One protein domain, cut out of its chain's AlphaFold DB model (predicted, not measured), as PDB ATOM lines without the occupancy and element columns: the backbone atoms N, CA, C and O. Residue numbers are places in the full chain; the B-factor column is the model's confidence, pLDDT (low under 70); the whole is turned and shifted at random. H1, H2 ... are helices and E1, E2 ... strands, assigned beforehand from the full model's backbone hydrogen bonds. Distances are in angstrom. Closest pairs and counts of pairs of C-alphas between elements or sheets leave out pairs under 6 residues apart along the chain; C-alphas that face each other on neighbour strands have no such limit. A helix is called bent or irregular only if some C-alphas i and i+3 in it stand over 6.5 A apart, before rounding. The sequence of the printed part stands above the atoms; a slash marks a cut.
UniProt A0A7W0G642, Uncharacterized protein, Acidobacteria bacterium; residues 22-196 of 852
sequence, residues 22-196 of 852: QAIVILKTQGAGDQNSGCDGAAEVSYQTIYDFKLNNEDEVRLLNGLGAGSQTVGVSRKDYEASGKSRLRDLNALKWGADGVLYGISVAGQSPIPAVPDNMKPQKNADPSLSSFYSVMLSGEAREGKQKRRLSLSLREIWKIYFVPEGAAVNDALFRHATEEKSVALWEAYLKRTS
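What this domain is: This is residues 22 to 196 of the 852 residues of an uncharacterized protein of Acidobacteria bacterium (UniProt A0A7W0G642). One long, strongly twisted sheet of ten strands folds back on itself into two leaves, E4 E3 E7 E6 E5 E10 and E2 E8 E9, with E1 as the hinge. A helical hairpin, H3 and H4, lies at one end of the long axis, where H3 packs on E10 and E1; short H1 lies toward the other end, and short H2 is on the face opposite H3. The printed part has 175 residues, with ten named strands and four named helices in the order E1 E2 E3 H1 E4 E5 E6 E7 H2 E8 E9 E10 H3 H4. The sheet's order is E4 E3 E7 E6 E5 E10 E1 E2 E8 E9, antiparallel, though E7 and E6 meet only at a point; the class is mixed, helices and strands. The whole is compact, with a radius of gyration of the C-alphas of 16.4 A and spans of 53 by 41 by 29 A.

Where its parts are: E1 is residues 22 to 27, from C-alpha 22 at (111.473, 148.025, 133.084), and E2 is 46 to 55, 19.9 A long. E3 is 60 to 63, E4 85 to 88, E5 94 to 97, E6 103 to 106 and E7 114 to 118. E8, 138 to 145, measures 21.0 A; E9, 148 to 155, 22.3 A; E10, 159 to 166, 20.0 A. H1 is 78 to 83, H2 131 to 135, H3 171 to 182, 16.8 A, and H4 185 to 194, 14.3 A, ending at C-alpha 194 (120.172, 157.563, 117.477).

How they stand to each other: In the folded sheet, one sheet bent back on itself, the leaves face each other with 15 pairs of C-alphas within 11 A. E2 bends by 104 degrees at residue 52; N 25 and O 48 of the hairpin E1 and E2 are 2.8 A apart, and N 54 and O 140 of E2 and E8 2.8 A, within hydrogen-bond range. So are N 24 and O 163 of E1 and E10, at 2.8 A. H3 is on the sheet at a height of 9.5 A, over E10 and E1, slantwise at 49 degrees to E1 on the local plane. H3, with residues 175 to 179 alone, touches H4, closest at the C-alphas of Ala 179 and Leu 187, 5.3 A, at a shallow tilt of 9 degrees, opposite ways. H2 is on the sheet at a height of 7.5 A, and H1 only grazes it with residues 81 to 83. Every O i to N i+4 pair is within hydrogen-bond range in H1, H3 and H4; H2 has 0 of 1, but 2 of 2 O i to N i+3 pairs.

The domain as a whole: The C-alphas of Asn 126 and Ser 196, the two farthest apart, are 54.3 A apart. The printed part has no cut. The links E1 to E2, E3 to H1 and E7 to H2 are long. Mean pLDDT of the printed part is 85.5; residues 30 to 38, 41 to 42 and 68 to 73 are under 70.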
ATOM      1  N   GLN A  22     110.112 147.668 133.481       90.25
ATOM      2  CA  GLN A  22     111.473 148.025 133.084       90.25
ATOM      3  C   GLN A  22     111.688 149.527 133.326       90.25
ATOM      4  O   GLN A  22     110.753 150.325 133.247       90.25
ATOM      5  N   ALA A  23     112.919 149.928 133.616       92.38
ATOM      6  CA  ALA A  23     113.308 151.325 133.734       92.38
ATOM      7  C   ALA A  23     114.299 151.687 132.626       92.38
ATOM      8  O   ALA A  23     115.301 150.998 132.439       92.38
ATOM      9  N   ILE A  24     114.037 152.784 131.916       94.62
ATOM     10  CA  ILE A  24     115.003 153.397 131.003       94.62
ATOM     11  C   ILE A  24     115.726 154.497 131.769       94.62
ATOM     12  O   ILE A  24     115.143 155.531 132.099       94.62
ATOM     13  N   VAL A  25     116.995 154.252 132.073       94.00
ATOM     14  CA  VAL A  25     117.862 155.158 132.823       94.00
ATOM     15  C   VAL A  25     118.692 155.961 131.839       94.00
ATOM     16  O   VAL A  25     119.486 155.386 131.102       94.00
ATOM     17  N   ILE A  26     118.525 157.279 131.833       93.31
ATOM     18  CA  ILE A  26     119.321 158.207 131.029       93.31
ATOM     19  C   ILE A  26     120.479 158.708 131.878       93.31
ATOM     20  O   ILE A  26     120.269 159.224 132.976       93.31
ATOM     21  N   LEU A  27     121.698 158.542 131.374       91.00
ATOM     22  CA  LEU A  27     122.932 158.889 132.071       91.00
ATOM     23  C   LEU A  27     123.376 160.307 131.713       91.00
ATOM     24  O   LEU A  27     123.194 160.757 130.582       91.00
ATOM     25  N   LYS A  28     123.991 161.000 132.672       85.75
ATOM     26  CA  LYS A  28     124.668 162.275 132.430       85.75
ATOM     27  C   LYS A  28     125.952 162.026 131.644       85.75
ATOM     28  O   LYS A  28     126.719 161.117 131.964       85.75
ATOM     29  N   THR A  29     126.211 162.849 130.637       77.75
ATOM     30  CA  THR A  29     127.469 162.818 129.889       77.75
ATOM     31  C   THR A  29     128.584 163.381 130.781       77.75
ATOM     32  O   THR A  29     128.475 164.502 131.280       77.75
ATOM     33  N   GLN A  30     129.644 162.607 131.038       63.94
ATOM     34  CA  GLN A  30     130.762 163.055 131.879       63.94
ATOM     35  C   GLN A  30     131.431 164.284 131.238       63.94
ATOM     36  O   GLN A  30     131.897 164.212 130.107       63.94
ATOM     37  N   GLY A  31     131.449 165.419 131.947       59.28
ATOM     38  CA  GLY A  31     132.026 166.685 131.467       59.28
ATOM     39  C   GLY A  31     131.015 167.741 130.999       59.28
ATOM     40  O   GLY A  31     131.399 168.894 130.826       59.28
ATOM     41  N   ALA A  32     129.730 167.400 130.869       55.09
ATOM     42  CA  ALA A  32     128.668 168.394 130.722       55.09
ATOM     43  C   ALA A  32     128.346 168.975 132.109       55.09
ATOM     44  O   ALA A  32     127.585 168.386 132.877       55.09
ATOM     45  N   GLY A  33     128.991 170.086 132.480       53.50
ATOM     46  CA  GLY A  33     128.578 170.863 133.654       53.50
ATOM     47  C   GLY A  33     127.118 171.318 133.520       53.50
ATOM     48  O   GLY A  33     126.572 171.294 132.422       53.50
ATOM     49  N   ASP A  34     126.498 171.785 134.610       52.91
ATOM     50  CA  ASP A  34     125.082 172.221 134.680       52.91
ATOM     51  C   ASP A  34     124.681 173.339 133.678       52.91
ATOM     52  O   ASP A  34     123.538 173.790 133.645       52.91
ATOM     53  N   GLN A  35     125.599 173.767 132.808       47.53
ATOM     54  CA  GLN A  35     125.341 174.578 131.626       47.53
ATOM     55  C   GLN A  35     124.793 173.735 130.464       47.53
ATOM     56  O   GLN A  35     125.343 173.735 129.368       47.53
ATOM     57  N   ASN A  36     123.651 173.080 130.658       50.53
ATOM     58  CA  ASN A  36     122.771 172.816 129.521       50.53
ATOM     59  C   ASN A  36     121.999 174.105 129.232       50.53
ATOM     60  O   ASN A  36     120.805 174.213 129.514       50.53
ATOM     61  N   SER A  37     122.682 175.116 128.686       53.09
ATOM     62  CA  SER A  37     121.961 176.146 127.949       53.09
ATOM     63  C   SER A  37     121.238 175.391 126.832       53.09
ATOM     64  O   SER A  37     121.872 174.729 126.020       53.09
ATOM     65  N   GLY A  38     119.902 175.394 126.815       64.94
ATOM     66  CA  GLY A  38     119.096 174.557 125.903       64.94
ATOM     67  C   GLY A  38     119.351 174.773 124.400       64.94
ATOM     68  O   GLY A  38     118.680 174.172 123.563       64.94
ATOM     69  N   CYS A  39     120.317 175.621 124.056       77.75
ATOM     70  CA  CYS A  39     120.595 176.154 122.741       77.75
ATOM     71  C   CYS A  39     121.998 175.825 122.213       77.75
ATOM     72  O   CYS A  39     122.153 175.760 120.996       77.75
ATOM     73  N   ASP A  40     122.992 175.606 123.086       71.69
ATOM     74  CA  ASP A  40     124.376 175.304 122.695       71.69
ATOM     75  C   ASP A  40     124.865 174.022 123.379       71.69
ATOM     76  O   ASP A  40     124.556 173.766 124.538       71.69
ATOM     77  N   GLY A  41     125.662 173.228 122.662       69.06
ATOM     78  CA  GLY A  41     126.313 172.031 123.195       69.06
ATOM     79  C   GLY A  41     126.151 170.806 122.299       69.06
ATOM     80  O   GLY A  41     125.240 170.724 121.480       69.06
ATOM     81  N   ALA A  42     127.055 169.843 122.463       64.31
ATOM     82  CA  ALA A  42     126.892 168.498 121.935       64.31
ATOM     83  C   ALA A  42     126.431 167.608 123.090       64.31
ATOM     84  O   ALA A  42     127.179 167.390 124.041       64.31
ATOM     85  N   ALA A  43     125.195 167.122 123.026       73.00
ATOM     86  CA  ALA A  43     124.701 166.157 123.994       73.00
ATOM     87  C   ALA A  43     124.886 164.753 123.419       73.00
ATOM     88  O   ALA A  43     124.437 164.462 122.312       73.00
ATOM     89  N   GLU A  44     125.523 163.864 124.173       80.31
ATOM     90  CA  GLU A  44     125.440 162.434 123.902       80.31
ATOM     91  C   GLU A  44     124.436 161.821 124.874       80.31
ATOM     92  O   GLU A  44     124.643 161.821 126.090       80.31
ATOM     93  N   VAL A  45     123.332 161.303 124.337       82.88
ATOM     94  CA  VAL A  45     122.310 160.630 125.139       82.88
ATOM     95  C   VAL A  45     122.721 159.179 125.321       82.88
ATOM     96  O   VAL A  45     122.522 158.369 124.416       82.88
ATOM     97  N   SER A  46     123.293 158.848 126.479       89.94
ATOM     98  CA  SER A  46     123.564 157.469 126.898       89.94
ATOM     99  C   SER A  46     122.423 156.949 127.774       89.94
ATOM    100  O   SER A  46     121.898 157.680 128.615       89.94
ATOM    101  N   TYR A  47     122.016 155.693 127.575       93.06
ATOM    102  CA  TYR A  47     120.947 155.075 128.356       93.06
ATOM    103  C   TYR A  47     121.265 153.622 128.719       93.06
ATOM    104  O   TYR A  47     122.030 152.952 128.026       93.06
ATOM    105  N   GLN A  48     120.628 153.124 129.779       93.25
ATOM    106  CA  GLN A  48     120.607 151.708 130.148       93.25
ATOM    107  C   GLN A  48     119.177 151.257 130.456       93.25
ATOM    108  O   GLN A  48     118.412 151.987 131.088       93.25
ATOM    109  N   THR A  49     118.823 150.044 130.033       93.88
ATOM    110  CA  THR A  49     117.555 149.399 130.398       93.88
ATOM    111  C   THR A  49     117.784 148.505 131.609       93.88
ATOM    112  O   THR A  49     118.583 147.569 131.542       93.88
ATOM    113  N   ILE A  50     117.089 148.789 132.710       93.75
ATOM    114  CA  ILE A  50     117.248 148.092 133.989       93.75
ATOM    115  C   ILE A  50     115.927 147.444 134.403       93.75
ATOM    116  O   ILE A  50     114.871 148.073 134.385       93.75
ATOM    117  N   TYR A  51     116.003 146.184 134.810       92.12
ATOM    118  CA  TYR A  51     114.922 145.386 135.378       92.12
ATOM    119  C   TYR A  51     115.130 145.232 136.885       92.12
ATOM    120  O   TYR A  51     116.258 145.350 137.368       92.12
ATOM    121  N   ASP A  52     114.051 144.961 137.623       88.88
ATOM    122  CA  ASP A  52     114.091 144.717 139.073       88.88
ATOM    123  C   ASP A  52     114.862 145.808 139.838       88.88
ATOM    124  O   ASP A  52     115.676 145.538 140.726       88.88
ATOM    125  N   PHE A  53     114.640 147.063 139.434       90.88
ATOM    126  CA  PHE A  53     115.383 148.203 139.946       90.88
ATOM    127  C   PHE A  53     115.072 148.459 141.423       90.88
ATOM    128  O   PHE A  53     113.927 148.395 141.872       90.88
ATOM    129  N   LYS A  54     116.116 148.799 142.170       92.50
ATOM    130  CA  LYS A  54     116.070 149.135 143.588       92.50
ATOM    131  C   LYS A  54     116.945 150.339 143.857       92.50
ATOM    132  O   LYS A  54     118.091 150.383 143.399       92.50
ATOM    133  N   LEU A  55     116.437 151.277 144.641       91.69
ATOM    134  CA  LEU A  55     117.194 152.419 145.111       91.69
ATOM    135  C   LEU A  55     117.730 152.130 146.509       91.69
ATOM    136  O   LEU A  55     116.963 151.955 147.447       91.69
ATOM    137  N   ASN A  56     119.053 152.045 146.643       91.81
ATOM    138  CA  ASN A  56     119.705 151.653 147.893       91.81
ATOM    139  C   ASN A  56     119.177 150.324 148.478       91.81
ATOM    140  O   ASN A  56     118.983 150.207 149.683       91.81
ATOM    141  N   ASN A  57     118.938 149.330 147.616       89.75
ATOM    142  CA  ASN A  57     118.313 148.032 147.927       89.75
ATOM    143  C   ASN A  57     116.815 148.051 148.292       89.75
ATOM    144  O   ASN A  57     116.265 146.972 148.511       89.75
ATOM    145  N   GLU A  58     116.145 149.204 148.257       92.81
ATOM    146  CA  GLU A  58     114.694 149.317 148.464       92.81
ATOM    147  C   GLU A  58     113.944 149.480 147.138       92.81
ATOM    148  O   GLU A  58     114.451 150.077 146.185       92.81
ATOM    149  N   ASP A  59     112.715 148.972 147.062       92.56
ATOM    150  CA  ASP A  59     111.795 149.192 145.938       92.56
ATOM    151  C   ASP A  59     110.842 150.381 146.172       92.56
ATOM    152  O   ASP A  59     110.015 150.697 145.311       92.56
ATOM    153  N   GLU A  60     110.985 151.067 147.308       93.75
ATOM    154  CA  GLU A  60     110.174 152.204 147.739       93.75
ATOM    155  C   GLU A  60     111.013 153.478 147.911       93.75
ATOM    156  O   GLU A  60     112.176 153.465 148.317       93.75
ATOM    157  N   VAL A  61     110.383 154.613 147.614       94.25
ATOM    158  CA  VAL A  61     110.876 155.956 147.929       94.25
ATOM    159  C   VAL A  61     109.821 156.721 148.706       94.25
ATOM    160  O   VAL A  61     108.629 156.417 148.653       94.25
ATOM    161  N   ARG A  62     110.263 157.746 149.421       94.44
ATOM    162  CA  ARG A  62     109.399 158.667 150.150       94.44
ATOM    163  C   ARG A  62     109.222 159.955 149.368       94.44
ATOM    164  O   ARG A  62     110.211 160.562 148.967       94.44
ATOM    165  N   LEU A  63     107.969 160.358 149.170       93.50
ATOM    166  CA  LEU A  63     107.586 161.600 148.503       93.50
ATOM    167  C   LEU A  63     107.266 162.659 149.561       93.50
ATOM    168  O   LEU A  63     106.288 162.550 150.308       93.50
ATOM    169  N   LEU A  64     108.126 163.669 149.651       91.06
ATOM    170  CA  LEU A  64     108.081 164.704 150.674       91.06
ATOM    171  C   LEU A  64     107.046 165.783 150.307       91.06
ATOM    172  O   LEU A  64     107.347 166.754 149.613       91.06
ATOM    173  N   ASN A  65     105.809 165.611 150.771       83.06
ATOM    174  CA  ASN A  65     104.732 166.582 150.562       83.06
ATOM    175  C   ASN A  65     104.893 167.795 151.499       83.06
ATOM    176  O   ASN A  65     105.075 167.622 152.699       83.06
ATOM    177  N   GLY A  66     104.771 169.017 150.970       72.06
ATOM    178  CA  GLY A  66     104.769 170.257 151.768       72.06
ATOM    179  C   GLY A  66     106.125 170.955 151.913       72.06
ATOM    180  O   GLY A  66     106.176 172.087 152.388       72.06
ATOM    181  N   LEU A  67     107.207 170.338 151.437       71.56
ATOM    182  CA  LEU A  67     108.476 171.020 151.203       71.56
ATOM    183  C   LEU A  67     108.359 171.769 149.871       71.56
ATOM    184  O   LEU A  67     108.281 171.149 148.812       71.56
ATOM    185  N   GLY A  68     108.240 173.100 149.933       61.34
ATOM    186  CA  GLY A  68     108.175 173.942 148.737       61.34
ATOM    187  C   GLY A  68     109.342 173.635 147.796       61.34
ATOM    188  O   GLY A  68     110.433 173.301 148.254       61.34
ATOM    189  N   ALA A  69     109.114 173.714 146.484       57.47
ATOM    190  CA  ALA A  69     110.161 173.511 145.486       57.47
ATOM    191  C   ALA A  69     111.259 174.573 145.676       57.47
ATOM    192  O   ALA A  69     111.115 175.700 145.206       57.47
ATOM    193  N   GLY A  70     112.319 174.261 146.424       52.56
ATOM    194  CA  GLY A  70     113.362 175.241 146.689       52.56
ATOM    195  C   GLY A  70     114.464 174.784 147.637       52.56
ATOM    196  O   GLY A  70     114.274 174.759 148.844       52.56
ATOM    197  N   SER A  71     115.651 174.609 147.055       54.91
ATOM    198  CA  SER A  71     116.989 174.599 147.668       54.91
ATOM    199  C   SER A  71     117.493 173.293 148.297       54.91
ATOM    200  O   SER A  71     116.907 172.731 149.221       54.91
ATOM    201  N   GLN A  72     118.704 172.894 147.880       58.12
ATOM    202  CA  GLN A  72     119.520 171.825 148.482       58.12
ATOM    203  C   GLN A  72     119.762 172.011 149.984       58.12
ATOM    204  O   GLN A  72     120.147 171.063 150.664       58.12
ATOM    205  N   THR A  73     119.581 173.234 150.490       58.72
ATOM    206  CA  THR A  73     119.821 173.612 151.886       58.72
ATOM    207  C   THR A  73     118.651 173.301 152.808       58.72
ATOM    208  O   THR A  73     118.785 173.493 154.014       58.72
ATOM    209  N   VAL A  74     117.502 172.863 152.283       76.50
ATOM    210  CA  VAL A  74     116.375 172.512 153.145       76.50
ATOM    211  C   VAL A  74     116.689 171.203 153.864       76.50
ATOM    212  O   VAL A  74     116.904 170.161 153.239       76.50
ATOM    213  N   GLY A  75     116.771 171.291 155.190       83.25
ATOM    214  CA  GLY A  75     116.949 170.142 156.063       83.25
ATOM    215  C   GLY A  75     115.680 169.295 156.090       83.25
ATOM    216  O   GLY A  75     114.575 169.826 156.198       83.25
ATOM    217  N   VAL A  76     115.830 167.977 155.981       88.69
ATOM    218  CA  VAL A  76     114.707 167.042 156.111       88.69
ATOM    219  C   VAL A  76     114.659 166.554 157.548       88.69
ATOM    220  O   VAL A  76     115.458 165.700 157.944       88.69
ATOM    221  N   SER A  77     113.712 167.075 158.328       90.44
ATOM    222  CA  SER A  77     113.549 166.624 159.705       90.44
ATOM    223  C   SER A  77     113.078 165.171 159.746       90.44
ATOM    224  O   SER A  77     112.368 164.676 158.861       90.44
ATOM    225  N   ARG A  78     113.421 164.461 160.826       92.19
ATOM    226  CA  ARG A  78     112.925 163.094 161.049       92.19
ATOM    227  C   ARG A  78     111.392 163.025 161.033       92.19
ATOM    228  O   ARG A  78     110.845 162.025 160.576       92.19
ATOM    229  N   LYS A  79     110.713 164.068 161.525       90.94
ATOM    230  CA  LYS A  79     109.248 164.150 161.547       90.94
ATOM    231  C   LYS A  79     108.686 164.222 160.128       90.94
ATOM    232  O   LYS A  79     107.777 163.462 159.813       90.94
ATOM    233  N   ASP A  80     109.256 165.073 159.277       90.44
ATOM    234  CA  ASP A  80     108.803 165.237 157.890       90.44
ATOM    235  C   ASP A  80     109.070 163.972 157.068       90.44
ATOM    236  O   ASP A  80     108.211 163.518 156.314       90.44
ATOM    237  N   TYR A  81     110.221 163.332 157.291       92.75
ATOM    238  CA  TYR A  81     110.553 162.037 156.698       92.75
ATOM    239  C   TYR A  81     109.574 160.928 157.114       92.75
ATOM    240  O   TYR A  81     109.122 160.136 156.289       92.75
ATOM    241  N   GLU A  82     109.231 160.839 158.402       91.12
ATOM    242  CA  GLU A  82     108.277 159.839 158.895       91.12
ATOM    243  C   GLU A  82     106.846 160.122 158.406       91.12
ATOM    244  O   GLU A  82     106.126 159.173 158.096       91.12
ATOM    245  N   ALA A  83     106.464 161.399 158.278       90.12
ATOM    246  CA  ALA A  83     105.152 161.839 157.798       90.12
ATOM    247  C   ALA A  83     104.978 161.745 156.272       90.12
ATOM    248  O   ALA A  83     103.847 161.730 155.783       90.12
ATOM    249  N   SER A  84     106.072 161.686 155.510       90.69
ATOM    250  CA  SER A  84     106.017 161.589 154.050       90.69
ATOM    251  C   SER A  84     105.389 160.272 153.578       90.69
ATOM    252  O   SER A  84     105.595 159.215 154.185       90.69
ATOM    253  N   GLY A  85     104.660 160.328 152.462       89.31
ATOM    254  CA  GLY A  85     104.060 159.144 151.852       89.31
ATOM    255  C   GLY A  85     105.116 158.250 151.206       89.31
ATOM    256  O   GLY A  85     106.023 158.739 150.533       89.31
ATOM    257  N   LYS A  86     104.982 156.931 151.377       94.00
ATOM    258  CA  LYS A  86     105.772 155.957 150.619       94.00
ATOM    259  C   LYS A  86     105.163 155.727 149.243       94.00
ATOM    260  O   LYS A  86     103.944 155.714 149.081       94.00
ATOM    261  N   SER A  87     106.004 155.511 148.248       92.75
ATOM    262  CA  SER A  87     105.598 155.129 146.902       92.75
ATOM    263  C   SER A  87     106.585 154.118 146.352       92.75
ATOM    264  O   SER A  87     107.797 154.306 146.442       92.75
ATOM    265  N   ARG A  88     106.072 153.036 145.768       91.81
ATOM    266  CA  ARG A  88     106.926 152.068 145.084       91.81
ATOM    267  C   ARG A  88     107.492 152.720 143.838       91.81
ATOM    268  O   ARG A  88     106.751 153.323 143.066       91.81
ATOM    269  N   LEU A  89     108.786 152.542 143.603       88.81
ATOM    270  CA  LEU A  89     109.477 153.065 142.426       88.81
ATOM    271  C   LEU A  89     108.763 152.647 141.132       88.81
ATOM    272  O   LEU A  89     108.614 153.438 140.212       88.81
ATOM    273  N   ARG A  90     108.243 151.415 141.094       84.81
ATOM    274  CA  ARG A  90     107.510 150.861 139.947       84.81
ATOM    275  C   ARG A  90     106.159 151.527 139.674       84.81
ATOM    276  O   ARG A  90     105.602 151.335 138.595       84.81
ATOM    277  N   ASP A  91     105.609 152.235 140.652       88.25
ATOM    278  CA  ASP A  91     104.327 152.932 140.545       88.25
ATOM    279  C   ASP A  91     104.522 154.417 140.197       88.25
ATOM    280  O   ASP A  91     103.548 155.123 139.952       88.25
ATOM    281  N   LEU A  92     105.775 154.878 140.108       89.50
ATOM    282  CA  LEU A  92     106.118 156.185 139.565       89.50
ATOM    283  C   LEU A  92     106.151 156.142 138.034       89.50
ATOM    284  O   LEU A  92     106.456 155.118 137.432       89.50
ATOM    285  N   ASN A  93     105.899 157.284 137.402       89.75
ATOM    286  CA  ASN A  93     106.116 157.500 135.974       89.75
ATOM    287  C   ASN A  93     107.587 157.837 135.680       89.75
ATOM    288  O   ASN A  93     108.165 157.330 134.718       89.75
ATOM    289  N   ALA A  94     108.210 158.679 136.513       92.56
ATOM    290  CA  ALA A  94     109.621 159.029 136.366       92.56
ATOM    291  C   ALA A  94     110.278 159.478 137.680       92.56
ATOM    292  O   ALA A  94     109.612 159.997 138.579       92.56
ATOM    293  N   LEU A  95     111.606 159.346 137.740       92.75
ATOM    294  CA  LEU A  95     112.472 160.079 138.666       92.75
ATOM    295  C   LEU A  95     113.354 161.041 137.870       92.75
ATOM    296  O   LEU A  95     113.971 160.635 136.885       92.75
ATOM    297  N   LYS A  96     113.441 162.304 138.289       90.38
ATOM    298  CA  LYS A  96     114.266 163.318 137.617       90.38
ATOM    299  C   LYS A  96     115.057 164.156 138.603       90.38
ATOM    300  O   LYS A  96     114.552 164.493 139.668       90.38
ATOM    301  N   TRP A  97     116.259 164.550 138.213       87.75
ATOM    302  CA  TRP A  97     116.985 165.596 138.918       87.75
ATOM    303  C   TRP A  97     116.470 166.973 138.500       87.75
ATOM    304  O   TRP A  97     116.307 167.240 137.310       87.75
ATOM    305  N   GLY A  98     116.179 167.832 139.474       83.44
ATOM    306  CA  GLY A  98     115.946 169.250 139.226       83.44
ATOM    307  C   GLY A  98     117.258 170.004 139.006       83.44
ATOM    308  O   GLY A  98     118.333 169.525 139.371       83.44
ATOM    309  N   ALA A  99     117.168 171.206 138.428       78.38
ATOM    310  CA  ALA A  99     118.308 172.122 138.297       78.38
ATOM    311  C   ALA A  99     118.856 172.578 139.664       78.38
ATOM    312  O   ALA A  99     119.995 173.009 139.781       78.38
ATOM    313  N   ASP A 100     118.045 172.441 140.711       81.94
ATOM    314  CA  ASP A 100     118.422 172.619 142.106       81.94
ATOM    315  C   ASP A 100     119.171 171.410 142.683       81.94
ATOM    316  O   ASP A 100     119.479 171.414 143.862       81.94
ATOM    317  N   GLY A 101     119.471 170.361 141.911       83.19
ATOM    318  CA  GLY A 101     120.156 169.162 142.403       83.19
ATOM    319  C   GLY A 101     119.355 168.377 143.446       83.19
ATOM    320  O   GLY A 101     119.947 167.712 144.295       83.19
ATOM    321  N   VAL A 102     118.023 168.452 143.396       87.88
ATOM    322  CA  VAL A 102     117.099 167.623 144.184       87.88
ATOM    323  C   VAL A 102     116.521 166.524 143.291       87.88
ATOM    324  O   VAL A 102     116.244 166.750 142.112       87.88
ATOM    325  N   LEU A 103     116.358 165.314 143.829       90.75
ATOM    326  CA  LEU A 103     115.689 164.222 143.123       90.75
ATOM    327  C   LEU A 103     114.176 164.358 143.303       90.75
ATOM    328  O   LEU A 103     113.688 164.443 144.426       90.75
ATOM    329  N   TYR A 104     113.432 164.322 142.206       91.69
ATOM    330  CA  TYR A 104     111.981 164.432 142.194       91.69
ATOM    331  C   TYR A 104     111.323 163.171 141.640       91.69
ATOM    332  O   TYR A 104     111.730 162.659 140.596       91.69
ATOM    333  N   GLY A 105     110.257 162.724 142.300       92.31
ATOM    334  CA  GLY A 105     109.329 161.707 141.820       92.31
ATOM    335  C   GLY A 105     108.121 162.314 141.118       92.31
ATOM    336  O   GLY A 105     107.553 163.313 141.559       92.31
ATOM    337  N   ILE A 106     107.729 161.691 140.011       91.19
ATOM    338  CA  ILE A 106     106.531 162.019 139.241       91.19
ATOM    339  C   ILE A 106     105.680 160.755 139.208       91.19
ATOM    340  O   ILE A 106     106.097 159.768 138.605       91.19
ATOM    341  N   SER A 107     104.509 160.767 139.850       87.88
ATOM    342  CA  SER A 107     103.656 159.569 139.922       87.88
ATOM    343  C   SER A 107     102.888 159.358 138.619       87.88
ATOM    344  O   SER A 107     102.871 158.256 138.083       87.88
ATOM    345  N   VAL A 108     102.320 160.430 138.059       86.94
ATOM    346  CA  VAL A 108     101.590 160.408 136.781       86.94
ATOM    347  C   VAL A 108     102.207 161.411 135.807       86.94
ATOM    348  O   VAL A 108     102.649 162.486 136.212       86.94
ATOM    349  N   ALA A 109     102.251 161.075 134.515       78.62
ATOM    350  CA  ALA A 109     102.728 161.991 133.479       78.62
ATOM    351  C   ALA A 109     101.986 163.343 133.549       78.62
ATOM    352  O   ALA A 109     100.760 163.380 133.621       78.62
ATOM    353  N   GLY A 110     102.734 164.453 133.554       76.38
ATOM    354  CA  GLY A 110     102.185 165.810 133.672       76.38
ATOM    355  C   GLY A 110     101.914 166.297 135.104       76.38
ATOM    356  O   GLY A 110     101.617 167.474 135.284       76.38
ATOM    357  N   GLN A 111     102.051 165.446 136.128       86.38
ATOM    358  CA  GLN A 111     101.943 165.868 137.527       86.38
ATOM    359  C   GLN A 111     103.147 166.728 137.944       86.38
ATOM    360  O   GLN A 111     104.284 166.470 137.533       86.38
ATOM    361  N   SER A 112     102.908 167.715 138.813       84.94
ATOM    362  CA  SER A 112     103.981 168.467 139.463       84.94
ATOM    363  C   SER A 112     104.949 167.520 140.189       84.94
ATOM    364  O   SER A 112     104.498 166.663 140.952       84.94
ATOM    365  N   PRO A 113     106.266 167.650 139.963       89.31
ATOM    366  CA  PRO A 113     107.267 166.808 140.608       89.31
ATOM    367  C   PRO A 113     107.296 167.020 142.127       89.31
ATOM    368  O   PRO A 113     107.226 168.155 142.589       89.31
ATOM    369  N   ILE A 114     107.444 165.936 142.895       90.56
ATOM    370  CA  ILE A 114     107.519 165.956 144.368       90.56
ATOM    371  C   ILE A 114     108.914 165.485 144.798       90.56
ATOM    372  O   ILE A 114     109.371 164.474 144.260       90.56
ATOM    373  N   PRO A 115     109.613 166.163 145.730       92.19
ATOM    374  CA  PRO A 115     110.925 165.716 146.188       92.19
ATOM    375  C   PRO A 115     110.877 164.273 146.703       92.19
ATOM    376  O   PRO A 115     110.007 163.911 147.497       92.19
ATOM    377  N   ALA A 116     111.806 163.449 146.230       92.25
ATOM    378  CA  ALA A 116     111.893 162.031 146.539       92.25
ATOM    379  C   ALA A 116     113.177 161.734 147.318       92.25
ATOM    380  O   ALA A 116     114.256 162.189 146.938       92.25
ATOM    381  N   VAL A 117     113.072 160.936 148.381       92.50
ATOM    382  CA  VAL A 117     114.217 160.432 149.159       92.50
ATOM    383  C   VAL A 117     114.143 158.908 149.324       92.50
ATOM    384  O   VAL A 117     113.041 158.352 149.319       92.50
ATOM    385  N   PRO A 118     115.278 158.198 149.470       92.81
ATOM    386  CA  PRO A 118     115.273 156.751 149.710       92.81
ATOM    387  C   PRO A 118     114.557 156.378 151.022       92.81
ATOM    388  O   PRO A 118     114.735 157.051 152.042       92.81
ATOM    389  N   ASP A 119     113.775 155.290 151.029       92.31
ATOM    390  CA  ASP A 119     112.963 154.878 152.194       92.31
ATOM    391  C   ASP A 119     113.772 154.320 153.382       92.31
ATOM    392  O   ASP A 119     113.281 154.281 154.511       92.31
ATOM    393  N   ASN A 120     115.033 153.942 153.166       89.56
ATOM    394  CA  ASN A 120     115.907 153.421 154.221       89.56
ATOM    395  C   ASN A 120     116.916 154.441 154.775       89.56
ATOM    396  O   ASN A 120     117.746 154.097 155.615       89.56
ATOM    397  N   MET A 121     116.844 155.704 154.353       90.38
ATOM    398  CA  MET A 121     117.735 156.772 154.813       90.38
ATOM    399  C   MET A 121     117.064 157.661 155.853       90.38
ATOM    400  O   MET A 121     116.817 158.838 155.630       90.38
ATOM    401  N   LYS A 122     116.742 157.093 157.011       92.00
ATOM    402  CA  LYS A 122     116.046 157.823 158.071       92.00
ATOM    403  C   LYS A 122     116.972 158.824 158.790       92.00
ATOM    404  O   LYS A 122     117.998 158.393 159.320       92.00
ATOM    405  N   PRO A 123     116.599 160.116 158.910       91.38
ATOM    406  CA  PRO A 123     117.385 161.101 159.658       91.38
ATOM    407  C   PRO A 123     117.564 160.739 161.139       91.38
ATOM    408  O   PRO A 123     116.679 160.140 161.769       91.38
ATOM    409  N   GLN A 124     118.698 161.140 161.724       90.12
ATOM    410  CA  GLN A 124     118.929 161.020 163.168       90.12
ATOM    411  C   GLN A 124     117.972 161.933 163.958       90.12
ATOM    412  O   GLN A 124     117.446 162.914 163.437       90.12
ATOM    413  N   LYS A 125     117.703 161.605 165.232       85.06
ATOM    414  CA  LYS A 125     116.888 162.487 166.091       85.06
ATOM    415  C   LYS A 125     117.643 163.807 166.293       85.06
ATOM    416  O   LYS A 125     118.802 163.762 166.684       85.06
ATOM    417  N   ASN A 126     116.971 164.938 166.068       83.75
ATOM    418  CA  ASN A 126     117.517 166.299 166.195       83.75
ATOM    419  C   ASN A 126     118.616 166.662 165.178       83.75
ATOM    420  O   ASN A 126     119.368 167.605 165.408       83.75
ATOM    421  N   ALA A 127     118.716 165.923 164.071       84.62
ATOM    422  CA  ALA A 127     119.528 166.309 162.928       84.62
ATOM    423  C   ALA A 127     118.606 166.575 161.737       84.62
ATOM    424  O   ALA A 127     117.751 165.741 161.431       84.62
ATOM    425  N   ASP A 128     118.836 167.690 161.050       86.69
ATOM    426  CA  ASP A 128     118.112 168.072 159.836       86.69
ATOM    427  C   ASP A 128     119.084 168.018 158.644       86.69
ATOM    428  O   ASP A 128     119.573 169.052 158.184       86.69
ATOM    429  N   PRO A 129     119.461 166.807 158.179       87.12
ATOM    430  CA  PRO A 129     120.410 166.655 157.085       87.12
ATOM    431  C   PRO A 129     119.867 167.298 155.806       87.12
ATOM    432  O   PRO A 129     118.670 167.228 155.515       87.12
ATOM    433  N   SER A 130     120.760 167.896 155.018       88.56
ATOM    434  CA  SER A 130     120.407 168.473 153.720       88.56
ATOM    435  C   SER A 130     119.876 167.398 152.771       88.56
ATOM    436  O   SER A 130     120.374 166.268 152.767       88.56
ATOM    437  N   LEU A 131     118.922 167.754 151.906       85.44
ATOM    438  CA  LEU A 131     118.384 166.859 150.868       85.44
ATOM    439  C   LEU A 131     119.483 166.182 150.032       85.44
ATOM    440  O   LEU A 131     119.406 164.992 149.740       85.44
ATOM    441  N   SER A 132     120.554 166.911 149.713       84.50
ATOM    442  CA  SER A 132     121.685 166.400 148.930       84.50
ATOM    443  C   SER A 132     122.411 165.208 149.571       84.50
ATOM    444  O   SER A 132     122.972 164.371 148.857       84.50
ATOM    445  N   SER A 133     122.386 165.094 150.902       87.62
ATOM    446  CA  SER A 133     123.040 163.998 151.628       87.62
ATOM    447  C   SER A 133     122.361 162.640 151.401       87.62
ATOM    448  O   SER A 133     123.033 161.610 151.427       87.62
ATOM    449  N   PHE A 134     121.062 162.635 151.077       86.88
ATOM    450  CA  PHE A 134     120.280 161.424 150.808       86.88
ATOM    451  C   PHE A 134     120.569 160.814 149.433       86.88
ATOM    452  O   PHE A 134     120.156 159.690 149.151       86.88
ATOM    453  N   TYR A 135     121.258 161.537 148.548       88.69
ATOM    454  CA  TYR A 135     121.451 161.107 147.162       88.69
ATOM    455  C   TYR A 135     122.797 160.440 146.888       88.69
ATOM    456  O   TYR A 135     123.110 160.109 145.744       88.69
ATOM    457  N   SER A 136     123.594 160.199 147.928       84.94
ATOM    458  CA  SER A 136     124.806 159.376 147.856       84.94
ATOM    459  C   SER A 136     124.455 157.879 147.894       84.94
ATOM    460  O   SER A 136     124.984 157.131 148.711       84.94
ATOM    461  N   VAL A 137     123.521 157.451 147.036       89.44
ATOM    462  CA  VAL A 137     123.032 156.066 146.943       89.44
ATOM    463  C   VAL A 137     123.133 155.510 145.529       89.44
ATOM    464  O   VAL A 137     123.251 156.250 144.550       89.44
ATOM    465  N   MET A 138     123.052 154.183 145.433       91.94
ATOM    466  CA  MET A 138     123.127 153.453 144.171       91.94
ATOM    467  C   MET A 138     121.736 153.025 143.696       91.94
ATOM    468  O   MET A 138     120.932 152.503 144.475       91.94
ATOM    469  N   LEU A 139     121.478 153.190 142.400       92.75
ATOM    470  CA  LEU A 139     120.421 152.483 141.689       92.75
ATOM    471  C   LEU A 139     120.967 151.118 141.261       92.75
ATOM    472  O   LEU A 139     121.931 151.038 140.505       92.75
ATOM    473  N   SER A 140     120.348 150.044 141.733       93.25
ATOM    474  CA  SER A 140     120.744 148.667 141.423       93.25
ATOM    475  C   SER A 140     119.646 147.934 140.667       93.25
ATOM    476  O   SER A 140     118.480 148.269 140.829       93.25
ATOM    477  N   GLY A 141     119.998 146.941 139.855       92.50
ATOM    478  CA  GLY A 141     119.035 146.088 139.154       92.50
ATOM    479  C   GLY A 141     119.723 145.105 138.214       92.50
ATOM    480  O   GLY A 141     120.927 144.866 138.329       92.50
ATOM    481  N   GLU A 142     118.977 144.537 137.274       92.25
ATOM    482  CA  GLU A 142     119.493 143.640 136.238       92.25
ATOM    483  C   GLU A 142     119.426 144.321 134.867       92.25
ATOM    484  O   GLU A 142     118.362 144.768 134.455       92.25
ATOM    485  N   ALA A 143     120.527 144.366 134.116       90.94
ATOM    486  CA  ALA A 143     120.456 144.530 132.665       90.94
ATOM    487  C   ALA A 143     120.319 143.160 132.007       90.94
ATOM    488  O   ALA A 143     120.955 142.185 132.421       90.94
ATOM    489  N   ARG A 144     119.509 143.107 130.950       87.06
ATOM    490  CA  ARG A 144     119.375 141.933 130.091       87.06
ATOM    491  C   ARG A 144     119.944 142.268 128.723       87.06
ATOM    492  O   ARG A 144     119.444 143.170 128.058       87.06
ATOM    493  N   GLU A 145     120.960 141.524 128.314       81.06
ATOM    494  CA  GLU A 145     121.511 141.582 126.963       81.06
ATOM    495  C   GLU A 145     121.364 140.186 126.348       81.06
ATOM    496  O   GLU A 145     122.064 139.230 126.697       81.06
ATOM    497  N   GLY A 146     120.325 140.015 125.528       81.75
ATOM    498  CA  GLY A 146     119.888 138.694 125.077       81.75
ATOM    499  C   GLY A 146     119.481 137.790 126.250       81.75
ATOM    500  O   GLY A 146     118.592 138.128 127.027       81.75
ATOM    501  N   LYS A 147     120.124 136.620 126.372       82.88
ATOM    502  CA  LYS A 147     119.883 135.658 127.469       82.88
ATOM    503  C   LYS A 147     120.727 135.928 128.721       82.88
ATOM    504  O   LYS A 147     120.486 135.299 129.749       82.88
ATOM    505  N   GLN A 148     121.722 136.812 128.648       86.50
ATOM    506  CA  GLN A 148     122.610 137.085 129.774       86.50
ATOM    507  C   GLN A 148     122.000 138.145 130.694       86.50
ATOM    508  O   GLN A 148     121.594 139.221 130.252       86.50
ATOM    509  N   LYS A 149     121.945 137.822 131.988       89.06
ATOM    510  CA  LYS A 149     121.563 138.745 133.058       89.06
ATOM    511  C   LYS A 149     122.825 139.271 133.724       89.06
ATOM    512  O   LYS A 149     123.615 138.488 134.249       89.06
ATOM    513  N   ARG A 150     123.004 140.589 133.734       92.88
ATOM    514  CA  ARG A 150     124.112 141.257 134.420       92.88
ATOM    515  C   ARG A 150     123.559 142.152 135.517       92.88
ATOM    516  O   ARG A 150     122.727 143.013 135.250       92.88
ATOM    517  N   ARG A 151     124.053 141.991 136.745       90.88
ATOM    518  CA  ARG A 151     123.728 142.918 137.833       90.88
ATOM    519  C   ARG A 151     124.391 144.269 137.560       90.88
ATOM    520  O   ARG A 151     125.598 144.333 137.329       90.88
ATOM    521  N   LEU A 152     123.596 145.331 137.584       92.56
ATOM    522  CA  LEU A 152     124.033 146.713 137.439       92.56
ATOM    523  C   LEU A 152     123.907 147.450 138.766       92.56
ATOM    524  O   LEU A 152     123.004 147.188 139.562       92.56
ATOM    525  N   SER A 153     124.824 148.387 138.977       91.25
ATOM    526  CA  SER A 153     124.808 149.325 140.091       91.25
ATOM    527  C   SER A 153     125.347 150.655 139.580       91.25
ATOM    528  O   SER A 153     126.521 150.741 139.234       91.25
ATOM    529  N   LEU A 154     124.483 151.663 139.501       92.12
ATOM    530  CA  LEU A 154     124.779 153.001 138.991       92.12
ATOM    531  C   LEU A 154     124.661 154.016 140.122       92.12
ATOM    532  O   LEU A 154     123.736 153.930 140.931       92.12
ATOM    533  N   SER A 155     125.568 154.988 140.181       90.38
ATOM    534  CA  SER A 155     125.432 156.075 141.149       90.38
ATOM    535  C   SER A 155     124.268 156.969 140.744       90.38
ATOM    536  O   SER A 155     124.178 157.381 139.589       90.38
ATOM    537  N   LEU A 156     123.385 157.331 141.684       88.44
ATOM    538  CA  LEU A 156     122.276 158.247 141.384       88.44
ATOM    539  C   LEU A 156     122.746 159.570 140.763       88.44
ATOM    540  O   LEU A 156     122.023 160.167 139.970       88.44
ATOM    541  N   ARG A 157     123.949 160.031 141.123       84.56
ATOM    542  CA  ARG A 157     124.521 161.290 140.624       84.56
ATOM    543  C   ARG A 157     124.895 161.232 139.143       84.56
ATOM    544  O   ARG A 157     124.926 162.275 138.495       84.56
ATOM    545  N   GLU A 158     125.155 160.036 138.619       88.12
ATOM    546  CA  GLU A 158     125.463 159.780 137.204       88.12
ATOM    547  C   GLU A 158     124.195 159.691 136.349       88.12
ATOM    548  O   GLU A 158     124.267 159.665 135.123       88.12
ATOM    549  N   ILE A 159     123.023 159.646 136.980       90.00
ATOM    550  CA  ILE A 159     121.736 159.520 136.309       90.00
ATOM    551  C   ILE A 159     121.150 160.913 136.104       90.00
ATOM    552  O   ILE A 159     121.156 161.740 137.010       90.00
ATOM    553  N   TRP A 160     120.619 161.178 134.916       88.38
ATOM    554  CA  TRP A 160     119.865 162.391 134.618       88.38
ATOM    555  C   TRP A 160     118.377 162.182 134.910       88.38
ATOM    556  O   TRP A 160     117.769 162.933 135.678       88.38
ATOM    557  N   LYS A 161     117.789 161.135 134.327       92.38
ATOM    558  CA  LYS A 161     116.362 160.831 134.454       92.38
ATOM    559  C   LYS A 161     116.116 159.331 134.334       92.38
ATOM    560  O   LYS A 161     116.824 158.638 133.608       92.38
ATOM    561  N   ILE A 162     115.112 158.834 135.043       93.88
ATOM    562  CA  ILE A 162     114.669 157.440 135.005       93.88
ATOM    563  C   ILE A 162     113.210 157.440 134.576       93.88
ATOM    564  O   ILE A 162     112.382 158.050 135.250       93.88
ATOM    565  N   TYR A 163     112.894 156.743 133.489       93.75
ATOM    566  CA  TYR A 163     111.518 156.508 133.061       93.75
ATOM    567  C   TYR A 163     111.112 155.086 133.391       93.75
ATOM    568  O   TYR A 163     111.759 154.140 132.941       93.75
ATOM    569  N   PHE A 164     110.022 154.931 134.131       91.56
ATOM    570  CA  PHE A 164     109.448 153.620 134.400       91.56
ATOM    571  C   PHE A 164     108.420 153.314 133.322       91.56
ATOM    572  O   PHE A 164     107.448 154.047 133.139       91.56
ATOM    573  N   VAL A 165     108.654 152.243 132.571       89.94
ATOM    574  CA  VAL A 165     107.820 151.865 131.430       89.94
ATOM    575  C   VAL A 165     107.447 150.376 131.520       89.94
ATOM    576  O   VAL A 165     108.142 149.598 132.181       89.94
ATOM    577  N   PRO A 166     106.339 149.942 130.894       87.56
ATOM    578  CA  PRO A 166     106.003 148.519 130.818       87.56
ATOM    579  C   PRO A 166     107.131 147.714 130.158       87.56
ATOM    580  O   PRO A 166     107.784 148.226 129.245       87.56
ATOM    581  N   GLU A 167     107.381 146.476 130.600       84.31
ATOM    582  CA  GLU A 167     108.350 145.575 129.950       84.31
ATOM    583  C   GLU A 167     108.011 145.404 128.460       84.31
ATOM    584  O   GLU A 167     106.857 145.195 128.089       84.31
ATOM    585  N   GLY A 168     109.021 145.567 127.598       80.44
ATOM    586  CA  GLY A 168     108.861 145.546 126.139       80.44
ATOM    587  C   GLY A 168     108.507 146.891 125.486       80.44
ATOM    588  O   GLY A 168     108.501 146.971 124.260       80.44
ATOM    589  N   ALA A 169     108.262 147.960 126.255       84.75
ATOM    590  CA  ALA A 169     108.101 149.306 125.698       84.75
ATOM    591  C   ALA A 169     109.356 149.769 124.931       84.75
ATOM    592  O   ALA A 169     110.490 149.471 125.324       84.75
ATOM    593  N   ALA A 170     109.147 150.525 123.850       86.06
ATOM    594  CA  ALA A 170     110.222 151.011 122.996       86.06
ATOM    595  C   ALA A 170     111.087 152.039 123.737       86.06
ATOM    596  O   ALA A 170     110.602 153.077 124.185       86.06
ATOM    597  N   VAL A 171     112.398 151.796 123.797       90.62
ATOM    598  CA  VAL A 171     113.355 152.749 124.384       90.62
ATOM    599  C   VAL A 171     113.256 154.122 123.713       90.62
ATOM    600  O   VAL A 171     113.354 155.153 124.377       90.62
ATOM    601  N   ASN A 172     112.991 154.137 122.405       91.94
ATOM    602  CA  ASN A 172     112.855 155.360 121.623       91.94
ATOM    603  C   ASN A 172     111.754 156.291 122.165       91.94
ATOM    604  O   ASN A 172     111.922 157.503 122.084       91.94
ATOM    605  N   ASP A 173     110.686 155.773 122.786       89.75
ATOM    606  CA  ASP A 173     109.663 156.617 123.424       89.75
ATOM    607  C   ASP A 173     110.202 157.350 124.654       89.75
ATOM    608  O   ASP A 173     109.896 158.524 124.856       89.75
ATOM    609  N   ALA A 174     111.022 156.685 125.471       90.50
ATOM    610  CA  ALA A 174     111.650 157.309 126.633       90.50
ATOM    611  C   ALA A 174     112.675 158.375 126.208       90.50
ATOM    612  O   ALA A 174     112.732 159.451 126.803       90.50
ATOM    613  N   LEU A 175     113.435 158.115 125.137       92.06
ATOM    614  CA  LEU A 175     114.368 159.094 124.569       92.06
ATOM    615  C   LEU A 175     113.635 160.295 123.951       92.06
ATOM    616  O   LEU A 175     114.046 161.433 124.166       92.06
ATOM    617  N   PHE A 176     112.524 160.061 123.246       92.38
ATOM    618  CA  PHE A 176     111.687 161.129 122.692       92.38
ATOM    619  C   PHE A 176     111.086 161.998 123.802       92.38
ATOM    620  O   PHE A 176     111.151 163.226 123.744       92.38
ATOM    621  N   ARG A 177     110.536 161.369 124.854       90.31
ATOM    622  CA  ARG A 177     110.025 162.075 126.042       90.31
ATOM    623  C   ARG A 177     111.118 162.901 126.710       90.31
ATOM    624  O   ARG A 177     110.867 164.046 127.060       90.31
ATOM    625  N   HIS A 178     112.335 162.371 126.816       90.31
ATOM    626  CA  HIS A 178     113.464 163.123 127.357       90.31
ATOM    627  C   HIS A 178     113.786 164.373 126.553       90.31
ATOM    628  O   HIS A 178     113.798 165.456 127.130       90.31
ATOM    629  N   ALA A 179     113.958 164.255 125.238       89.56
ATOM    630  CA  ALA A 179     114.216 165.420 124.399       89.56
ATOM    631  C   ALA A 179     113.064 166.451 124.467       89.56
ATOM    632  O   ALA A 179     113.310 167.656 124.529       89.56
ATOM    633  N   THR A 180     111.814 165.976 124.564       90.31
ATOM    634  CA  THR A 180     110.614 166.820 124.715       90.31
ATOM    635  C   THR A 180     110.586 167.586 126.035       90.31
ATOM    636  O   THR A 180     110.282 168.778 126.051       90.31
ATOM    637  N   GLU A 181     110.886 166.918 127.147       87.69
ATOM    638  CA  GLU A 181     110.843 167.519 128.481       87.69
ATOM    639  C   GLU A 181     111.985 168.515 128.704       87.69
ATOM    640  O   GLU A 181     111.764 169.560 129.313       87.69
ATOM    641  N   GLU A 182     113.186 168.218 128.199       86.12
ATOM    642  CA  GLU A 182     114.354 169.093 128.357       86.12
ATOM    643  C   GLU A 182     114.370 170.258 127.351       86.12
ATOM    644  O   GLU A 182     115.070 171.244 127.570       86.12
ATOM    645  N   LYS A 183     113.613 170.160 126.244       86.94
ATOM    646  CA  LYS A 183     113.515 171.184 125.182       86.94
ATOM    647  C   LYS A 183     114.876 171.670 124.655       86.94
ATOM    648  O   LYS A 183     115.012 172.821 124.250       86.94
ATOM    649  N   SER A 184     115.882 170.796 124.660       87.75
ATOM    650  CA  SER A 184     117.247 171.122 124.243       87.75
ATOM    651  C   SER A 184     117.483 170.740 122.787       87.75
ATOM    652  O   SER A 184     117.211 169.607 122.384       87.75
ATOM    653  N   VAL A 185     118.045 171.668 122.008       90.00
ATOM    654  CA  VAL A 185     118.438 171.424 120.609       90.00
ATOM    655  C   VAL A 185     119.426 170.258 120.521       90.00
ATOM    656  O   VAL A 185     119.239 169.353 119.712       90.00
ATOM    657  N   ALA A 186     120.423 170.231 121.406       87.44
ATOM    658  CA  ALA A 186     121.451 169.195 121.427       87.44
ATOM    659  C   ALA A 186     120.865 167.795 121.687       87.44
ATOM    660  O   ALA A 186     121.293 166.810 121.083       87.44
ATOM    661  N   LEU A 187     119.855 167.697 122.561       89.12
ATOM    662  CA  LEU A 187     119.175 166.430 122.843       89.12
ATOM    663  C   LEU A 187     118.296 165.975 121.679       89.12
ATOM    664  O   LEU A 187     118.238 164.775 121.407       89.12
ATOM    665  N   TRP A 188     117.648 166.902 120.970       91.44
ATOM    666  CA  TRP A 188     116.910 166.574 119.752       91.44
ATOM    667  C   TRP A 188     117.824 166.044 118.646       91.44
ATOM    668  O   TRP A 188     117.491 165.045 118.011       91.44
ATOM    669  N   GLU A 189     119.000 166.642 118.465       89.25
ATOM    670  CA  GLU A 189     119.999 166.160 117.504       89.25
ATOM    671  C   GLU A 189     120.508 164.765 117.866       89.25
ATOM    672  O   GLU A 189     120.553 163.868 117.019       89.25
ATOM    673  N   ALA A 190     120.833 164.549 119.141       88.56
ATOM    674  CA  ALA A 190     121.246 163.246 119.645       88.56
ATOM    675  C   ALA A 190     120.153 162.182 119.458       88.56
ATOM    676  O   ALA A 190     120.437 161.053 119.051       88.56
ATOM    677  N   TYR A 191     118.898 162.553 119.720       90.88
ATOM    678  CA  TYR A 191     117.735 161.699 119.517       90.88
ATOM    679  C   TYR A 191     117.567 161.307 118.042       90.88
ATOM    680  O   TYR A 191     117.476 160.115 117.736       90.88
ATOM    681  N   LEU A 192     117.559 162.288 117.132       90.06
ATOM    682  CA  LEU A 192     117.380 162.070 115.693       90.06
ATOM    683  C   LEU A 192     118.505 161.207 115.112       90.06
ATOM    684  O   LEU A 192     118.243 160.308 114.315       90.06
ATOM    685  N   LYS A 193     119.744 161.411 115.578       89.75
ATOM    686  CA  LYS A 193     120.899 160.592 115.193       89.75
ATOM    687  C   LYS A 193     120.776 159.136 115.657       89.75
ATOM    688  O   LYS A 193     121.260 158.241 114.969       89.75
ATOM    689  N   ARG A 194     120.166 158.884 116.822       88.44
ATOM    690  CA  ARG A 194     120.172 157.563 117.477       88.44
ATOM    691  C   ARG A 194     118.956 156.692 117.153       88.44
ATOM    692  O   ARG A 194     119.076 155.473 117.203       88.44
ATOM    693  N   THR A 195     117.798 157.278 116.849       85.75
ATOM    694  CA  THR A 195     116.524 156.534 116.733       85.75
ATOM    695  C   THR A 195     116.073 156.231 115.301       85.75
ATOM    696  O   THR A 195     114.944 155.785 115.103       85.75
ATOM    697  N   SER A 196     116.936 156.438 114.299       79.00
ATOM    698  CA  SER A 196     116.656 156.147 112.880       79.00
ATOM    699  C   SER A 196     115.301 156.691 112.392       79.00
ATOM    700  O   SER A 196     114.561 155.995 111.702       79.00
TER     701      SER A 196